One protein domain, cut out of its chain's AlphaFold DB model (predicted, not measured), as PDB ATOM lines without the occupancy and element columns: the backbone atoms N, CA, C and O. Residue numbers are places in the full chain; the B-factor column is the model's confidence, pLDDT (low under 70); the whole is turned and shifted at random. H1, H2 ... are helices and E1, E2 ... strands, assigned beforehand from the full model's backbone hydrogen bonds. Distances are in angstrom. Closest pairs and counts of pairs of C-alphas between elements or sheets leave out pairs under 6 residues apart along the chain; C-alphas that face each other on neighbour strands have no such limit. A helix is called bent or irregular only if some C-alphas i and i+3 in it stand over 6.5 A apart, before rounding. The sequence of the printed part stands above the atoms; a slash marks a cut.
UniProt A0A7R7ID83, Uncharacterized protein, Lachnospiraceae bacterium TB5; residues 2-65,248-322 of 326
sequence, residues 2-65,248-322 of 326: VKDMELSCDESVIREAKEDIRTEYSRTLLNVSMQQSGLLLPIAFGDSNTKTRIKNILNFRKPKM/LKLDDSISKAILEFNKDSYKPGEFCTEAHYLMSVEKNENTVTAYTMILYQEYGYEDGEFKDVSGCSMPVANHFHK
ATOM      1  N   VAL A   2     129.370 107.001  70.276       73.38
ATOM      2  CA  VAL A   2     130.254 106.798  71.453       73.38
ATOM      3  C   VAL A   2     131.121 108.022  71.738       73.38
ATOM      4  O   VAL A   2     131.084 108.561  72.833       73.38
ATOM      5  N   LYS A   3     131.814 108.517  70.710       81.00
ATOM      6  CA  LYS A   3     132.620 109.738  70.789       81.00
ATOM      7  C   LYS A   3     131.836 110.951  71.301       81.00
ATOM      8  O   LYS A   3     132.385 111.752  72.040       81.00
ATOM      9  N   ASP A   4     130.582 111.100  70.885       80.25
ATOM     10  CA  ASP A   4     129.759 112.257  71.252       80.25
ATOM     11  C   ASP A   4     129.325 112.157  72.722       80.25
ATOM     12  O   ASP A   4     129.360 113.154  73.435       80.25
ATOM     13  N   MET A   5     129.020 110.943  73.198       84.31
ATOM     14  CA  MET A   5     128.755 110.678  74.618       84.31
ATOM     15  C   MET A   5     129.997 110.941  75.479       84.31
ATOM     16  O   MET A   5     129.890 111.613  76.498       84.31
ATOM     17  N   GLU A   6     131.179 110.490  75.047       86.19
ATOM     18  CA  GLU A   6     132.438 110.768  75.754       86.19
ATOM     19  C   GLU A   6     132.723 112.273  75.856       86.19
ATOM     20  O   GLU A   6     133.069 112.759  76.928       86.19
ATOM     21  N   LEU A   7     132.541 113.019  74.758       87.38
ATOM     22  CA  LEU A   7     132.729 114.471  74.755       87.38
ATOM     23  C   LEU A   7     131.705 115.178  75.653       87.38
ATOM     24  O   LEU A   7     132.076 116.114  76.349       87.38
ATOM     25  N   SER A   8     130.451 114.721  75.688       83.06
ATOM     26  CA  SER A   8     129.425 115.277  76.583       83.06
ATOM     27  C   SER A   8     129.769 115.057  78.061       83.06
ATOM     28  O   SER A   8     129.647 115.981  78.867       83.06
ATOM     29  N   CYS A   9     130.254 113.864  78.420       85.38
ATOM     30  CA  CYS A   9     130.763 113.592  79.765       85.38
ATOM     31  C   CYS A   9     131.950 114.509  80.099       85.38
ATOM     32  O   CYS A   9     131.937 115.162  81.145       85.38
ATOM     33  N   ASP A  10     132.926 114.630  79.186       89.94
ATOM     34  CA  ASP A  10     134.087 115.517  79.354       89.94
ATOM     35  C   ASP A  10     133.654 116.975  79.613       89.94
ATOM     36  O   ASP A  10     134.223 117.674  80.456       89.94
ATOM     37  N   GLU A  11     132.632 117.454  78.898       87.12
ATOM     38  CA  GLU A  11     132.095 118.807  79.049       87.12
ATOM     39  C   GLU A  11     131.363 119.004  80.381       87.12
ATOM     40  O   GLU A  11     131.544 120.050  81.017       87.12
ATOM     41  N   SER A  12     130.588 118.016  80.846       84.56
ATOM     42  CA  SER A  12     129.921 118.103  82.155       84.56
ATOM     43  C   SER A  12     130.936 118.146  83.297       84.56
ATOM     44  O   SER A  12     130.803 118.995  84.180       84.56
ATOM     45  N   VAL A  13     132.003 117.337  83.223       86.88
ATOM     46  CA  VAL A  13     133.117 117.345  84.193       86.88
ATOM     47  C   VAL A  13     133.692 118.758  84.343       86.88
ATOM     48  O   VAL A  13     133.778 119.298  85.446       86.88
ATOM     49  N   ILE A  14     134.044 119.406  83.228       88.81
ATOM     50  CA  ILE A  14     134.646 120.750  83.247       88.81
ATOM     51  C   ILE A  14     133.637 121.842  83.640       88.81
ATOM     52  O   ILE A  14     134.013 122.888  84.189       88.81
ATOM     53  N   ARG A  15     132.349 121.641  83.352       81.25
ATOM     54  CA  ARG A  15     131.287 122.587  83.711       81.25
ATOM     55  C   ARG A  15     131.047 122.620  85.219       81.25
ATOM     56  O   ARG A  15     130.938 123.721  85.763       81.25
ATOM     57  N   GLU A  16     130.998 121.453  85.856       81.06
ATOM     58  CA  GLU A  16     130.647 121.270  87.272       81.06
ATOM     59  C   GLU A  16     131.840 121.396  88.227       81.06
ATOM     60  O   GLU A  16     131.658 121.688  89.412       81.06
ATOM     61  N   ALA A  17     133.068 121.263  87.718       80.25
ATOM     62  CA  ALA A  17     134.270 121.506  88.500       80.25
ATOM     63  C   ALA A  17     134.294 122.930  89.094       80.25
ATOM     64  O   ALA A  17     134.122 123.937  88.390       80.25
ATOM     65  N   LYS A  18     134.546 123.007  90.409       75.62
ATOM     66  CA  LYS A  18     134.679 124.271  91.158       75.62
ATOM     67  C   LYS A  18     135.928 125.058  90.753       75.62
ATOM     68  O   LYS A  18     135.906 126.287  90.763       75.62
ATOM     69  N   GLU A  19     136.987 124.349  90.377       83.31
ATOM     70  CA  GLU A  19     138.286 124.893  89.977       83.31
ATOM     71  C   GLU A  19     138.665 124.427  88.562       83.31
ATOM     72  O   GLU A  19     137.991 123.588  87.960       83.31
ATOM     73  N   ASP A  20     139.725 125.002  87.987       85.56
ATOM     74  CA  ASP A  20     140.187 124.646  86.642       85.56
ATOM     75  C   ASP A  20     141.005 123.344  86.647       85.56
ATOM     76  O   ASP A  20     142.233 123.361  86.692       85.56
ATOM     77  N   ILE A  21     140.310 122.210  86.554       88.19
ATOM     78  CA  ILE A  21     140.916 120.869  86.566       88.19
ATOM     79  C   ILE A  21     141.364 120.370  85.183       88.19
ATOM     80  O   ILE A  21     141.730 119.206  85.039       88.19
ATOM     81  N   ARG A  22     141.349 121.198  84.124       89.88
ATOM     82  CA  ARG A  22     141.587 120.731  82.735       89.88
ATOM     83  C   ARG A  22     142.894 119.963  82.563       89.88
ATOM     84  O   ARG A  22     142.938 118.983  81.819       89.88
ATOM     85  N   THR A  23     143.958 120.423  83.218       87.19
ATOM     86  CA  THR A  23     145.282 119.786  83.139       87.19
ATOM     87  C   THR A  23     145.293 118.445  83.863       87.19
ATOM     88  O   THR A  23     145.799 117.469  83.316       87.19
ATOM     89  N   GLU A  24     144.729 118.397  85.068       87.88
ATOM     90  CA  GLU A  24     144.639 117.184  85.886       87.88
ATOM     91  C   GLU A  24     143.780 116.140  85.181       87.88
ATOM     92  O   GLU A  24     144.256 115.043  84.911       87.88
ATOM     93  N   TYR A  25     142.594 116.536  84.721       89.06
ATOM     94  CA  TYR A  25     141.691 115.660  83.990       89.06
ATOM     95  C   TYR A  25     142.289 115.137  82.675       89.06
ATOM     96  O   TYR A  25     142.202 113.949  82.369       89.06
ATOM     97  N   SER A  26     142.982 115.991  81.909       89.69
ATOM     98  CA  SER A  26     143.670 115.554  80.683       89.69
ATOM     99  C   SER A  26     144.763 114.519  80.969       89.69
ATOM    100  O   SER A  26     144.973 113.614  80.159       89.69
ATOM    101  N   ARG A  27     145.461 114.638  82.109       87.12
ATOM    102  CA  ARG A  27     146.446 113.641  82.554       87.12
ATOM    103  C   ARG A  27     145.766 112.340  82.951       87.12
ATOM    104  O   ARG A  27     146.263 111.292  82.559       87.12
ATOM    105  N   THR A  28     144.632 112.399  83.643       86.88
ATOM    106  CA  THR A  28     143.818 111.222  83.970       86.88
ATOM    107  C   THR A  28     143.444 110.446  82.711       86.88
ATOM    108  O   THR A  28     143.768 109.265  82.609       86.88
ATOM    109  N   LEU A  29     142.854 111.116  81.714       87.06
ATOM    110  CA  LEU A  29     142.458 110.478  80.454       87.06
ATOM    111  C   LEU A  29     143.655 109.872  79.713       87.06
ATOM    112  O   LEU A  29     143.571 108.757  79.203       87.06
ATOM    113  N   LEU A  30     144.787 110.584  79.675       84.50
ATOM    114  CA  LEU A  30     146.009 110.080  79.053       84.50
ATOM    115  C   LEU A  30     146.552 108.843  79.783       84.50
ATOM    116  O   LEU A  30     146.897 107.861  79.131       84.50
ATOM    117  N   ASN A  31     146.605 108.878  81.116       82.25
ATOM    118  CA  ASN A  31     147.098 107.779  81.944       82.25
ATOM    119  C   ASN A  31     146.234 106.524  81.778       82.25
ATOM    120  O   ASN A  31     146.781 105.437  81.605       82.25
ATOM    121  N   VAL A  32     144.904 106.675  81.757       78.50
ATOM    122  CA  VAL A  32     143.968 105.569  81.497       78.50
ATOM    123  C   VAL A  32     144.211 104.974  80.107       78.50
ATOM    124  O   VAL A  32     144.398 103.763  79.986       78.50
ATOM    125  N   SER A  33     144.320 105.803  79.061       74.88
ATOM    126  CA  SER A  33     144.613 105.318  77.702       74.88
ATOM    127  C   SER A  33     145.982 104.637  77.583       74.88
ATOM    128  O   SER A  33     146.135 103.695  76.812       74.88
ATOM    129  N   MET A  34     146.985 105.077  78.349       70.44
ATOM    130  CA  MET A  34     148.308 104.442  78.375       70.44
ATOM    131  C   MET A  34     148.313 103.096  79.115       70.44
ATOM    132  O   MET A  34     149.136 102.241  78.800       70.44
ATOM    133  N   GLN A  35     147.423 102.895  80.091       65.50
ATOM    134  CA  GLN A  35     147.319 101.648  80.860       65.50
ATOM    135  C   GLN A  35     146.485 100.567  80.151       65.50
ATOM    136  O   GLN A  35     146.714  99.378  80.370       65.50
ATOM    137  N   GLN A  36     145.553 100.951  79.273       58.22
ATOM    138  CA  GLN A  36     144.664 100.026  78.555       58.22
ATOM    139  C   GLN A  36     145.327  99.265  77.389       58.22
ATOM    140  O   GLN A  36     144.735  98.321  76.867       58.22
ATOM    141  N   SER A  37     146.568  99.583  77.004       51.25
ATOM    142  CA  SER A  37     147.236  99.014  75.821       51.25
ATOM    143  C   SER A  37     147.705  97.548  75.964       51.25
ATOM    144  O   SER A  37     148.706  97.171  75.351       51.25
ATOM    145  N   GLY A  38     147.048  96.709  76.780       50.75
ATOM    146  CA  GLY A  38     147.575  95.380  77.123       50.75
ATOM    147  C   GLY A  38     146.625  94.255  77.552       50.75
ATOM    148  O   GLY A  38     147.125  93.141  77.709       50.75
ATOM    149  N   LEU A  39     145.306  94.438  77.733       39.28
ATOM    150  CA  LEU A  39     144.447  93.314  78.160       39.28
ATOM    151  C   LEU A  39     142.995  93.372  77.645       39.28
ATOM    152  O   LEU A  39     142.310  94.381  77.751       39.28
ATOM    153  N   LEU A  40     142.537  92.231  77.114       43.31
ATOM    154  CA  LEU A  40     141.232  91.948  76.497       43.31
ATOM    155  C   LEU A  40     140.072  91.878  77.517       43.31
ATOM    156  O   LEU A  40     139.514  90.803  77.742       43.31
ATOM    157  N   LEU A  41     139.671  93.001  78.115       36.47
ATOM    158  CA  LEU A  41     138.359  93.118  78.770       36.47
ATOM    159  C   LEU A  41     137.585  94.305  78.175       36.47
ATOM    160  O   LEU A  41     138.153  95.387  78.045       36.47
ATOM    161  N   PRO A  42     136.301  94.136  77.797       43.38
ATOM    162  CA  PRO A  42     135.520  95.201  77.191       43.38
ATOM    163  C   PRO A  42     134.961  96.090  78.300       43.38
ATOM    164  O   PRO A  42     133.812  95.937  78.704       43.38
ATOM    165  N   ILE A  43     135.775  97.003  78.822       47.91
ATOM    166  CA  ILE A  43     135.274  98.065  79.690       47.91
ATOM    167  C   ILE A  43     135.807  99.392  79.159       47.91
ATOM    168  O   ILE A  43     137.007  99.638  79.150       47.91
ATOM    169  N   ALA A  44     134.852 100.200  78.694       47.12
ATOM    170  CA  ALA A  44     134.974 101.588  78.263       47.12
ATOM    171  C   ALA A  44     135.846 101.827  77.019       47.12
ATOM    172  O   ALA A  44     137.039 102.054  77.130       47.12
ATOM    173  N   PHE A  45     135.208 101.770  75.841       52.22
ATOM    174  CA  PHE A  45     135.260 102.690  74.679       52.22
ATOM    175  C   PHE A  45     136.452 103.667  74.421       52.22
ATOM    176  O   PHE A  45     136.314 104.559  73.589       52.22
ATOM    177  N   GLY A  46     137.629 103.501  75.024       52.81
ATOM    178  CA  GLY A  46     138.667 104.531  75.121       52.81
ATOM    179  C   GLY A  46     139.693 104.591  73.988       52.81
ATOM    180  O   GLY A  46     140.487 105.526  73.946       52.81
ATOM    181  N   ASP A  47     139.702 103.658  73.037       53.91
ATOM    182  CA  ASP A  47     140.927 103.426  72.250       53.91
ATOM    183  C   ASP A  47     141.051 104.220  70.928       53.91
ATOM    184  O   ASP A  47     141.914 103.938  70.101       53.91
ATOM    185  N   SER A  48     140.207 105.233  70.667       57.41
ATOM    186  CA  SER A  48     140.331 106.008  69.407       57.41
ATOM    187  C   SER A  48     140.191 107.527  69.490       57.41
ATOM    188  O   SER A  48     140.517 108.209  68.515       57.41
ATOM    189  N   ASN A  49     139.765 108.100  70.623       72.38
ATOM    190  CA  ASN A  49     139.437 109.531  70.682       72.38
ATOM    191  C   ASN A  49     140.142 110.336  71.778       72.38
ATOM    192  O   ASN A  49     139.900 111.540  71.831       72.38
ATOM    193  N   THR A  50     141.063 109.772  72.568       82.94
ATOM    194  CA  THR A  50     141.747 110.478  73.678       82.94
ATOM    195  C   THR A  50     142.339 111.819  73.253       82.94
ATOM    196  O   THR A  50     142.128 112.841  73.900       82.94
ATOM    197  N   LYS A  51     143.008 111.864  72.093       84.12
ATOM    198  CA  LYS A  51     143.534 113.116  71.525       84.12
ATOM    199  C   LYS A  51     142.431 114.150  71.271       84.12
ATOM    200  O   LYS A  51     142.639 115.338  71.504       84.12
ATOM    201  N   THR A  52     141.284 113.711  70.756       86.69
ATOM    202  CA  THR A  52     140.136 114.585  70.483       86.69
ATOM    203  C   THR A  52     139.502 115.075  71.781       86.69
ATOM    204  O   THR A  52     139.254 116.270  71.890       86.69
ATOM    205  N   ARG A  53     139.315 114.185  72.761       89.94
ATOM    206  CA  ARG A  53     138.784 114.484  74.098       89.94
ATOM    207  C   ARG A  53     139.643 115.512  74.828       89.94
ATOM    208  O   ARG A  53     139.164 116.598  75.137       89.94
ATOM    209  N   ILE A  54     140.954 115.263  74.940       89.44
ATOM    210  CA  ILE A  54     141.919 116.211  75.528       89.44
ATOM    211  C   ILE A  54     141.890 117.549  74.780       89.44
ATOM    212  O   ILE A  54     141.852 118.613  75.395       89.44
ATOM    213  N   LYS A  55     141.868 117.530  73.440       88.50
ATOM    214  CA  LYS A  55     141.768 118.768  72.658       88.50
ATOM    215  C   LYS A  55     140.461 119.516  72.942       88.50
ATOM    216  O   LYS A  55     140.503 120.745  72.989       88.50
ATOM    217  N   ASN A  56     139.336 118.817  73.106       88.88
ATOM    218  CA  ASN A  56     138.053 119.434  73.435       88.88
ATOM    219  C   ASN A  56     138.100 120.055  74.832       88.88
ATOM    220  O   ASN A  56     137.833 121.240  74.958       88.88
ATOM    221  N   ILE A  57     138.579 119.320  75.838       90.69
ATOM    222  CA  ILE A  57     138.743 119.783  77.228       90.69
ATOM    223  C   ILE A  57     139.597 121.054  77.306       90.69
ATOM    224  O   ILE A  57     139.200 122.045  77.923       90.69
ATOM    225  N   LEU A  58     140.758 121.064  76.641       87.25
ATOM    226  CA  LEU A  58     141.668 122.215  76.641       87.25
ATOM    227  C   LEU A  58     141.088 123.430  75.906       87.25
ATOM    228  O   LEU A  58     141.370 124.569  76.276       87.25
ATOM    229  N   ASN A  59     140.275 123.200  74.872       83.94
ATOM    230  CA  ASN A  59     139.587 124.264  74.141       83.94
ATOM    231  C   ASN A  59     138.199 124.576  74.701       83.94
ATOM    232  O   ASN A  59     137.554 125.492  74.190       83.94
ATOM    233  N   PHE A  60     137.744 123.860  75.732       79.75
ATOM    234  CA  PHE A  60     136.418 124.036  76.289       79.75
ATOM    235  C   PHE A  60     136.339 125.412  76.930       79.75
ATOM    236  O   PHE A  60     136.971 125.715  77.953       79.75
ATOM    237  N   ARG A  61     135.549 126.274  76.306       63.28
ATOM    238  CA  ARG A  61     135.273 127.613  76.793       63.28
ATOM    239  C   ARG A  61     133.868 127.572  77.363       63.28
ATOM    240  O   ARG A  61     132.917 127.442  76.602       63.28
ATOM    241  N   LYS A  62     133.743 127.741  78.687       55.34
ATOM    242  CA  LYS A  62     132.456 128.130  79.291       55.34
ATOM    243  C   LYS A  62     131.958 129.317  78.456       55.34
ATOM    244  O   LYS A  62     132.765 130.241  78.283       55.34
ATOM    245  N   PRO A  63     130.755 129.277  77.858       42.22
ATOM    246  CA  PRO A  63     130.360 130.268  76.869       42.22
ATOM    247  C   PRO A  63     130.508 131.666  77.473       42.22
ATOM    248  O   PRO A  63     129.805 132.058  78.398       42.22
ATOM    249  N   LYS A  64     131.509 132.400  76.982       39.03
ATOM    250  CA  LYS A  64     131.668 133.835  77.193       39.03
ATOM    251  C   LYS A  64     131.374 134.476  75.845       39.03
ATOM    252  O   LYS A  64     131.990 134.099  74.850       39.03
ATOM    253  N   MET A  65     130.446 135.432  75.863       39.00
ATOM    254  CA  MET A  65     129.725 136.107  74.763       39.00
ATOM    255  C   MET A  65     130.477 136.397  73.441       39.00
ATOM    256  O   MET A  65     129.845 136.674  72.432       39.00
ATOM    257  N   LEU A 248     112.604 116.312  75.152       76.25
ATOM    258  CA  LEU A 248     113.433 116.916  76.203       76.25
ATOM    259  C   LEU A 248     113.060 116.420  77.606       76.25
ATOM    260  O   LEU A 248     113.936 116.123  78.410       76.25
ATOM    261  N   LYS A 249     111.761 116.286  77.904       80.94
ATOM    262  CA  LYS A 249     111.312 115.748  79.200       80.94
ATOM    263  C   LYS A 249     111.714 114.291  79.395       80.94
ATOM    264  O   LYS A 249     112.026 113.889  80.514       80.94
ATOM    265  N   LEU A 250     111.647 113.485  78.335       83.44
ATOM    266  CA  LEU A 250     112.060 112.087  78.389       83.44
ATOM    267  C   LEU A 250     113.579 111.971  78.557       83.44
ATOM    268  O   LEU A 250     114.015 111.199  79.400       83.44
ATOM    269  N   ASP A 251     114.344 112.753  77.800       82.25
ATOM    270  CA  ASP A 251     115.809 112.842  77.852       82.25
ATOM    271  C   ASP A 251     116.295 113.215  79.270       82.25
ATOM    272  O   ASP A 251     117.037 112.462  79.900       82.25
ATOM    273  N   ASP A 252     115.724 114.267  79.869       81.56
ATOM    274  CA  ASP A 252     115.980 114.654  81.266       81.56
ATOM    275  C   ASP A 252     115.552 113.568  82.276       81.56
ATOM    276  O   ASP A 252     116.230 113.330  83.278       81.56
ATOM    277  N   SER A 253     114.448 112.861  82.012       87.38
ATOM    278  CA  SER A 253     114.001 111.752  82.869       87.38
ATOM    279  C   SER A 253     114.955 110.556  82.812       87.38
ATOM    280  O   SER A 253     115.175 109.911  83.836       87.38
ATOM    281  N   ILE A 254     115.523 110.259  81.639       87.69
ATOM    282  CA  ILE A 254     116.550 109.226  81.449       87.69
ATOM    283  C   ILE A 254     117.816 109.615  82.201       87.69
ATOM    284  O   ILE A 254     118.286 108.826  83.019       87.69
ATOM    285  N   SER A 255     118.303 110.838  81.990       87.88
ATOM    286  CA  SER A 255     119.469 111.384  82.687       87.88
ATOM    287  C   SER A 255     119.349 111.219  84.205       87.88
ATOM    288  O   SER A 255     120.173 110.570  84.855       87.88
ATOM    289  N   LYS A 256     118.237 111.701  84.774       89.38
ATOM    290  CA  LYS A 256     117.957 111.594  86.211       89.38
ATOM    291  C   LYS A 256     117.854 110.155  86.690       89.38
ATOM    292  O   LYS A 256     118.337 109.860  87.776       89.38
ATOM    293  N   ALA A 257     117.231 109.266  85.917       90.94
ATOM    294  CA  ALA A 257     117.113 107.861  86.291       90.94
ATOM    295  C   ALA A 257     118.485 107.174  86.366       90.94
ATOM    296  O   ALA A 257     118.726 106.420  87.307       90.94
ATOM    297  N   ILE A 258     119.389 107.470  85.425       89.94
ATOM    298  CA  ILE A 258     120.758 106.934  85.417       89.94
ATOM    299  C   ILE A 258     121.535 107.433  86.638       89.94
ATOM    300  O   ILE A 258     122.148 106.631  87.343       89.94
ATOM    301  N   LEU A 259     121.494 108.740  86.910       89.06
ATOM    302  CA  LEU A 259     122.203 109.331  88.048       89.06
ATOM    303  C   LEU A 259     121.643 108.833  89.390       89.06
ATOM    304  O   LEU A 259     122.408 108.438  90.263       89.06
ATOM    305  N   GLU A 260     120.317 108.780  89.539       89.06
ATOM    306  CA  GLU A 260     119.655 108.303  90.761       89.06
ATOM    307  C   GLU A 260     119.938 106.820  91.029       89.06
ATOM    308  O   GLU A 260     120.152 106.435  92.177       89.06
ATOM    309  N   PHE A 261     119.972 105.983  89.986       88.81
ATOM    310  CA  PHE A 261     120.310 104.565  90.123       88.81
ATOM    311  C   PHE A 261     121.730 104.357  90.671       88.81
ATOM    312  O   PHE A 261     121.955 103.421  91.434       88.81
ATOM    313  N   ASN A 262     122.672 105.239  90.314       87.00
ATOM    314  CA  ASN A 262     124.077 105.147  90.717       87.00
ATOM    315  C   ASN A 262     124.450 106.062  91.896       87.00
ATOM    316  O   ASN A 262     125.626 106.176  92.235       87.00
ATOM    317  N   LYS A 263     123.482 106.717  92.548       85.19
ATOM    318  CA  LYS A 263     123.754 107.696  93.618       85.19
ATOM    319  C   LYS A 263     124.554 107.134  94.799       85.19
ATOM    320  O   LYS A 263     125.261 107.881  95.465       85.19
ATOM    321  N   ASP A 264     124.411 105.833  95.066       83.69
ATOM    322  CA  ASP A 264     125.055 105.137  96.185       83.69
ATOM    323  C   ASP A 264     126.395 104.488  95.776       83.69
ATOM    324  O   ASP A 264     127.062 103.875  96.611       83.69
ATOM    325  N   SER A 265     126.790 104.606  94.502       77.62
ATOM    326  CA  SER A 265     128.023 104.019  93.965       77.62
ATOM    327  C   SER A 265     129.280 104.819  94.328       77.62
ATOM    328  O   SER A 265     130.346 104.221  94.456       77.62
ATOM    329  N   TYR A 266     129.155 106.130  94.568       70.88
ATOM    330  CA  TYR A 266     130.287 107.041  94.768       70.88
ATOM    331  C   TYR A 266     130.288 107.714  96.152       70.88
ATOM    332  O   TYR A 266     129.258 107.891  96.810       70.88
ATOM    333  N   LYS A 267     131.477 108.077  96.636       69.19
ATOM    334  CA  LYS A 267     131.717 108.637  97.976       69.19
ATOM    335  C   LYS A 267     131.573 110.165  98.009       69.19
ATOM    336  O   LYS A 267     131.741 110.843  96.996       69.19
ATOM    337  N   PRO A 268     131.357 110.763  99.198       62.84
ATOM    338  CA  PRO A 268     131.412 112.215  99.363       62.84
ATOM    339  C   PRO A 268     132.764 112.790  98.906       62.84
ATOM    340  O   PRO A 268     133.802 112.465  99.478       62.84
ATOM    341  N   GLY A 269     132.741 113.665  97.896       66.69
ATOM    342  CA  GLY A 269     133.940 114.252  97.274       66.69
ATOM    343  C   GLY A 269     134.264 113.693  95.885       66.69
ATOM    344  O   GLY A 269     135.060 114.298  95.171       66.69
ATOM    345  N   GLU A 270     133.614 112.598  95.492       76.19
ATOM    346  CA  GLU A 270     133.600 112.081  94.125       76.19
ATOM    347  C   GLU A 270     132.470 112.756  93.325       76.19
ATOM    348  O   GLU A 270     131.479 113.245  93.879       76.19
ATOM    349  N   PHE A 271     132.655 112.842  92.014       80.69
ATOM    350  CA  PHE A 271     131.741 113.446  91.051       80.69
ATOM    351  C   PHE A 271     131.372 112.393  90.006       80.69
ATOM    352  O   PHE A 271     132.235 111.642  89.561       80.69
ATOM    353  N   CYS A 272     130.113 112.357  89.575       84.81
ATOM    354  CA  CYS A 272     129.680 111.469  88.506       84.81
ATOM    355  C   CYS A 272     129.049 112.241  87.349       84.81
ATOM    356  O   CYS A 272     128.517 113.337  87.514       84.81
ATOM    357  N   THR A 273     129.109 111.649  86.163       86.88
ATOM    358  CA  THR A 273     128.488 112.173  84.950       86.88
ATOM    359  C   THR A 273     127.861 111.040  84.161       86.88
ATOM    360  O   THR A 273     128.302 109.891  84.227       86.88
ATOM    361  N   GLU A 274     126.832 111.376  83.395       90.38
ATOM    362  CA  GLU A 274     126.250 110.477  82.418       90.38
ATOM    363  C   GLU A 274     126.145 111.155  81.057       90.38
ATOM    364  O   GLU A 274     126.054 112.379  80.945       90.38
ATOM    365  N   ALA A 275     126.169 110.329  80.026       86.50
ATOM    366  CA  ALA A 275     125.651 110.649  78.718       86.50
ATOM    367  C   ALA A 275     124.882 109.435  78.209       86.50
ATOM    368  O   ALA A 275     125.240 108.282  78.473       86.50
ATOM    369  N   HIS A 276     123.851 109.677  77.414       89.75
ATOM    370  CA  HIS A 276     123.065 108.605  76.837       89.75
ATOM    371  C   HIS A 276     122.701 108.897  75.388       89.75
ATOM    372  O   HIS A 276     122.692 110.032  74.917       89.75
ATOM    373  N   TYR A 277     122.397 107.826  74.668       86.25
ATOM    374  CA  TYR A 277     121.847 107.882  73.328       86.25
ATOM    375  C   TYR A 277     120.525 107.122  73.297       86.25
ATOM    376  O   TYR A 277     120.486 105.907  73.529       86.25
ATOM    377  N   LEU A 278     119.440 107.835  72.992       85.06
ATOM    378  CA  LEU A 278     118.111 107.252  72.855       85.06
ATOM    379  C   LEU A 278     118.001 106.474  71.537       85.06
ATOM    380  O   LEU A 278     118.045 107.050  70.453       85.06
ATOM    381  N   MET A 279     117.840 105.154  71.627       88.19
ATOM    382  CA  MET A 279     117.756 104.271  70.461       88.19
ATOM    383  C   MET A 279     116.318 104.108  69.971       88.19
ATOM    384  O   MET A 279     116.058 104.155  68.770       88.19
ATOM    385  N   SER A 280     115.384 103.890  70.896       86.31
ATOM    386  CA  SER A 280     113.964 103.742  70.585       86.31
ATOM    387  C   SER A 280     113.087 104.014  71.804       86.31
ATOM    388  O   SER A 280     113.533 103.960  72.953       86.31
ATOM    389  N   VAL A 281     111.812 104.313  71.538       87.19
ATOM    390  CA  VAL A 281     110.796 104.543  72.567       87.19
ATOM    391  C   VAL A 281     109.562 103.710  72.255       87.19
ATOM    392  O   VAL A 281     108.938 103.879  71.208       87.19
ATOM    393  N   GLU A 282     109.166 102.869  73.202       88.75
ATOM    394  CA  GLU A 282     107.889 102.163  73.190       88.75
ATOM    395  C   GLU A 282     106.923 102.856  74.154       88.75
ATOM    396  O   GLU A 282     107.209 103.031  75.340       88.75
ATOM    397  N   LYS A 283     105.765 103.287  73.641       84.81
ATOM    398  CA  LYS A 283     104.737 103.979  74.428       84.81
ATOM    399  C   LYS A 283     103.519 103.070  74.583       84.81
ATOM    400  O   LYS A 283     102.863 102.760  73.595       84.81
ATOM    401  N   ASN A 284     103.181 102.739  75.825       85.44
ATOM    402  CA  ASN A 284     101.920 102.104  76.204       85.44
ATOM    403  C   ASN A 284     101.001 103.128  76.901       85.44
ATOM    404  O   ASN A 284     101.367 104.298  77.090       85.44
ATOM    405  N   GLU A 285      99.790 102.714  77.289       81.38
ATOM    406  CA  GLU A 285      98.808 103.609  77.922       81.38
ATOM    407  C   GLU A 285      99.385 104.327  79.152       81.38
ATOM    408  O   GLU A 285      99.356 105.556  79.209       81.38
ATOM    409  N   ASN A 286     100.021 103.583  80.064       84.31
ATOM    410  CA  ASN A 286     100.534 104.113  81.335       84.31
ATOM    411  C   ASN A 286     102.063 104.090  81.463       84.31
ATOM    412  O   ASN A 286     102.590 104.602  82.452       84.31
ATOM    413  N   THR A 287     102.777 103.504  80.499       86.31
ATOM    414  CA  THR A 287     104.233 103.348  80.563       86.31
ATOM    415  C   THR A 287     104.923 103.844  79.304       86.31
ATOM    416  O   THR A 287     104.372 103.792  78.202       86.31
ATOM    417  N   VAL A 288     106.137 104.350  79.483       88.69
ATOM    418  CA  VAL A 288     107.072 104.678  78.411       88.69
ATOM    419  C   VAL A 288     108.341 103.887  78.685       88.69
ATOM    420  O   VAL A 288     108.946 104.061  79.739       88.69
ATOM    421  N   THR A 289     108.720 103.011  77.761       91.62
ATOM    422  CA  THR A 289     110.003 102.307  77.806       91.62
ATOM    423  C   THR A 289     110.952 102.983  76.829       91.62
ATOM    424  O   THR A 289     110.668 103.036  75.632       91.62
ATOM    425  N   ALA A 290     112.064 103.509  77.333       90.75
ATOM    426  CA  ALA A 290     113.134 104.075  76.524       90.75
ATOM    427  C   ALA A 290     114.317 103.107  76.495       90.75
ATOM    428  O   ALA A 290     114.877 102.780  77.542       90.75
ATOM    429  N   TYR A 291     114.700 102.662  75.302       90.50
ATOM    430  CA  TYR A 291     115.895 101.848  75.104       90.50
ATOM    431  C   TYR A 291     117.058 102.781  74.793       90.50
ATOM    432  O   TYR A 291     117.030 103.515  73.802       90.50
ATOM    433  N   THR A 292     118.063 102.783  75.660       91.75
ATOM    434  CA  THR A 292     119.159 103.754  75.635       91.75
ATOM    435  C   THR A 292     120.495 103.044  75.698       91.75
ATOM    436  O   THR A 292     120.667 102.137  76.509       91.75
ATOM    437  N   MET A 293     121.465 103.491  74.908       89.69
ATOM    438  CA  MET A 293     122.867 103.192  75.185       89.69
ATOM    439  C   MET A 293     123.369 104.233  76.183       89.69
ATOM    440  O   MET A 293     123.280 105.420  75.883       89.69
ATOM    441  N   ILE A 294     123.857 103.810  77.350       90.81
ATOM    442  CA  ILE A 294     124.347 104.734  78.381       90.81
ATOM    443  C   ILE A 294     125.873 104.705  78.474       90.81
ATOM    444  O   ILE A 294     126.514 103.683  78.198       90.81
ATOM    445  N   LEU A 295     126.440 105.822  78.907       88.25
ATOM    446  CA  LEU A 295     127.801 105.975  79.392       88.25
ATOM    447  C   LEU A 295     127.719 106.694  80.739       88.25
ATOM    448  O   LEU A 295     127.283 107.835  80.804       88.25
ATOM    449  N   TYR A 296     128.129 106.020  81.803       88.81
ATOM    450  CA  TYR A 296     128.200 106.571  83.151       88.81
ATOM    451  C   TYR A 296     129.646 106.512  83.633       88.81
ATOM    452  O   TYR A 296     130.316 105.495  83.435       88.81
ATOM    453  N   GLN A 297     130.129 107.594  84.236       87.56
ATOM    454  CA  GLN A 297     131.503 107.698  84.723       87.56
ATOM    455  C   GLN A 297     131.551 108.379  86.089       87.56
ATOM    456  O   GLN A 297     130.828 109.343  86.341       87.56
ATOM    457  N   GLU A 298     132.451 107.897  86.936       86.81
ATOM    458  CA  GLU A 298     132.726 108.382  88.282       86.81
ATOM    459  C   GLU A 298     134.182 108.841  88.362       86.81
ATOM    460  O   GLU A 298     135.110 108.127  87.980       86.81
ATOM    461  N   TYR A 299     134.386 110.036  88.900       84.88
ATOM    462  CA  TYR A 299     135.695 110.630  89.088       84.88
ATOM    463  C   TYR A 299     135.895 111.035  90.542       84.88
ATOM    464  O   TYR A 299     134.989 111.543  91.199       84.88
ATOM    465  N   GLY A 300     137.110 110.861  91.037       84.19
ATOM    466  CA  GLY A 300     137.460 111.123  92.425       84.19
ATOM    467  C   GLY A 300     138.900 111.565  92.583       84.19
ATOM    468  O   GLY A 300     139.641 111.679  91.607       84.19
ATOM    469  N   TYR A 301     139.299 111.807  93.830       82.38
ATOM    470  CA  TYR A 301     140.694 112.042  94.178       82.38
ATOM    471  C   TYR A 301     141.248 110.834  94.925       82.38
ATOM    472  O   TYR A 301     140.772 110.495  96.008       82.38
ATOM    473  N   GLU A 302     142.294 110.228  94.377       79.38
ATOM    474  CA  GLU A 302     143.084 109.199  95.051       79.38
ATOM    475  C   GLU A 302     144.501 109.731  95.251       79.38
ATOM    476  O   GLU A 302     145.135 110.172  94.295       79.38
ATOM    477  N   ASP A 303     144.993 109.722  96.492       81.50
ATOM    478  CA  ASP A 303     146.322 110.243  96.855       81.50
ATOM    479  C   ASP A 303     146.583 111.698  96.403       81.50
ATOM    480  O   ASP A 303     147.720 112.107  96.175       81.50
ATOM    481  N   GLY A 304     145.522 112.508  96.296       78.75
ATOM    482  CA  GLY A 304     145.593 113.903  95.847       78.75
ATOM    483  C   GLY A 304     145.601 114.086  94.325       78.75
ATOM    484  O   GLY A 304     145.670 115.224  93.866       78.75
ATOM    485  N   GLU A 305     145.488 113.012  93.541       80.44
ATOM    486  CA  GLU A 305     145.379 113.064  92.081       80.44
ATOM    487  C   GLU A 305     143.943 112.794  91.616       80.44
ATOM    488  O   GLU A 305     143.289 111.869  92.098       80.44
ATOM    489  N   PHE A 306     143.462 113.580  90.646       82.88
ATOM    490  CA  PHE A 306     142.165 113.360  90.002       82.88
ATOM    491  C   PHE A 306     142.201 112.079  89.155       82.88
ATOM    492  O   PHE A 306     143.068 111.928  88.286       82.88
ATOM    493  N   LYS A 307     141.271 111.148  89.380       80.50
ATOM    494  CA  LYS A 307     141.223 109.848  88.698       80.50
ATOM    495  C   LYS A 307     139.821 109.478  88.226       80.50
ATOM    496  O   LYS A 307     138.832 109.900  88.812       80.50
ATOM    497  N   ASP A 308     139.778 108.682  87.159       80.62
ATOM    498  CA  ASP A 308     138.609 107.896  86.750       80.62
ATOM    499  C   ASP A 308     138.554 106.681  87.685       80.62
ATOM    500  O   ASP A 308     139.502 105.892  87.727       80.62
ATOM    501  N   VAL A 309     137.520 106.626  88.521       81.62
ATOM    502  CA  VAL A 309     137.420 105.680  89.644       81.62
ATOM    503  C   VAL A 309     136.556 104.483  89.263       81.62
ATOM    504  O   VAL A 309     136.851 103.349  89.639       81.62
ATOM    505  N   SER A 310     135.480 104.728  88.521       83.12
ATOM    506  CA  SER A 310     134.485 103.727  88.154       83.12
ATOM    507  C   SER A 310     133.663 104.231  86.972       83.12
ATOM    508  O   SER A 310     133.646 105.413  86.632       83.12
ATOM    509  N   GLY A 311     132.959 103.324  86.314       83.12
ATOM    510  CA  GLY A 311     132.055 103.676  85.241       83.12
ATOM    511  C   GLY A 311     131.463 102.448  84.584       83.12
ATOM    512  O   GLY A 311     131.924 101.317  84.755       83.12
ATOM    513  N   CYS A 312     130.424 102.671  83.795       82.56
ATOM    514  CA  CYS A 312     129.836 101.623  82.989       82.56
ATOM    515  C   CYS A 312     129.340 102.161  81.650       82.56
ATOM    516  O   CYS A 312     129.017 103.335  81.488       82.56
ATOM    517  N   SER A 313     129.264 101.269  80.666       85.25
ATOM    518  CA  SER A 313     128.563 101.555  79.426       85.25
ATOM    519  C   SER A 313     127.829 100.313  78.966       85.25
ATOM    520  O   SER A 313     128.431  99.253  78.784       85.25
ATOM    521  N   MET A 314     126.514 100.431  78.834       86.94
ATOM    522  CA  MET A 314     125.648  99.303  78.523       86.94
ATOM    523  C   MET A 314     124.327  99.771  77.906       86.94
ATOM    524  O   MET A 314     123.908 100.910  78.126       86.94
ATOM    525  N   PRO A 315     123.645  98.913  77.135       90.00
ATOM    526  CA  PRO A 315     122.259  99.152  76.772       90.00
ATOM    527  C   PRO A 315     121.356  98.965  77.999       90.00
ATOM    528  O   PRO A 315     121.479  97.981  78.728       90.00
ATOM    529  N   VAL A 316     120.424  99.892  78.203       91.12
ATOM    530  CA  VAL A 316     119.459  99.891  79.310       91.12
ATOM    531  C   VAL A 316     118.051 100.114  78.766       91.12
ATOM    532  O   VAL A 316     117.849 100.888  77.829       91.12
ATOM    533  N   ALA A 317     117.072  99.434  79.361       92.69
ATOM    534  CA  ALA A 317     115.656  99.716  79.165       92.69
ATOM    535  C   ALA A 317     115.133 100.491  80.382       92.69
ATOM    536  O   ALA A 317     114.964  99.932  81.464       92.69
ATOM    537  N   ASN A 318     114.898 101.791  80.209       89.62
ATOM    538  CA  ASN A 318     114.349 102.652  81.252       89.62
ATOM    539  C   ASN A 318     112.822 102.612  81.192       89.62
ATOM    540  O   ASN A 318     112.233 102.950  80.164       89.62
ATOM    541  N   HIS A 319     112.178 102.220  82.291       90.81
ATOM    542  CA  HIS A 319     110.722 102.138  82.384       90.81
ATOM    543  C   HIS A 319     110.164 103.308  83.194       90.81
ATOM    544  O   HIS A 319     110.339 103.385  84.407       90.81
ATOM    545  N   PHE A 320     109.437 104.198  82.522       87.44
ATOM    546  CA  PHE A 320     108.782 105.344  83.141       87.44
ATOM    547  C   PHE A 320     107.279 105.117  83.247       87.44
ATOM    548  O   PHE A 320     106.628 104.698  82.287       87.44
ATOM    549  N   HIS A 321     106.705 105.459  84.399       84.31
ATOM    550  CA  HIS A 321     105.260 105.493  84.595       84.31
ATOM    551  C   HIS A 321     104.741 106.915  84.411       84.31
ATOM    552  O   HIS A 321     105.244 107.857  85.027       84.31
ATOM    553  N   LYS A 322     103.693 107.079  83.598       72.94
ATOM    554  CA  LYS A 322     102.985 108.359  83.515       72.94
ATOM    555  C   LYS A 322     102.333 108.625  84.871       72.94
ATOM    556  O   LYS A 322     101.520 107.822  85.331       72.94
TER     557      LYS A 322
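AT A GLANCE: This is residues 2 to 65 and 248 to 322 of the 326 residues of an uncharacterized protein of Lachnospiraceae bacterium TB5 (UniProt A0A7R7ID83). A long, bent and twisted ribbon of three strands curls round H4 on one face, while H1 packs on its other face, making three layers, with helices on both faces of the sheet. H2 and H3 form a helical hairpin; H3 packs on H1, and H2 only grazes the sheet, with its residues 23 to 32. The 139 printed residues hold H1, H2, H3, H4, E1, E2 and E3 in that order, a mixed class; E1 - E2 - E3 is an antiparallel meander, each strand neighbouring the one before. The whole is compact, with radius of gyration of the C-alphas 16.2 A and spans of 49 by 44 by 29 A.

HOW THE PARTS SIT: H1, residues 2 to 16, is on the sheet of E1, residues 271 to 283, E2, residues 287 to 302, and E3, residues 305 to 321, at a height over the sheet of 7.4 A; its closest C-alphas to E1 are Met 5 and Ala 275, 5.1 A. H2, residues 22 to 35, only grazes the sheet with residues 23 to 32. H3, residues 50 to 59, touches H2 at Ser 26 and Ile 54, closest C-alphas 5.5 A, and H1 at Leu 7 and Arg 53, closest C-alphas 6.1 A. The sheet curls round H4, residues 248 to 261; its closest C-alphas to E1 are Ser 255 and Glu 274, 6.8 A. N 275 and O 295, 2.8 A, join hairpin E1 and E2 within hydrogen-bond range; N 296 and O 312, 2.8 A, do so for hairpin E2 and E3. In the four helices every O i to N i+4 pair is within range.

IN THESE COORDINATES: H1 begins at C-alpha 2 (130.254, 106.798, 71.453) and is 21.4 A long; H2, H3 and H4 measure 20.0 A, 14.0 A and 19.8 A. E1, 33.1 A, bends at residue 280, E2, 41.9 A, at 291, and E3, 41.5 A, at 315, ending at C-alpha 321 (105.260, 105.493, 84.595).

THE WHOLE: The two C-alphas farthest apart, of Glu 285 and Asp 303, are 51.6 A apart. Residues 66 to 247 are not printed, and C-alphas 65 and 248 lie 25.2 A apart. The link from H2 to H3 is long. Mean pLDDT of the printed part is 79.7, under 70 in residues 35 to 48, 61 to 65 and 267 to 269.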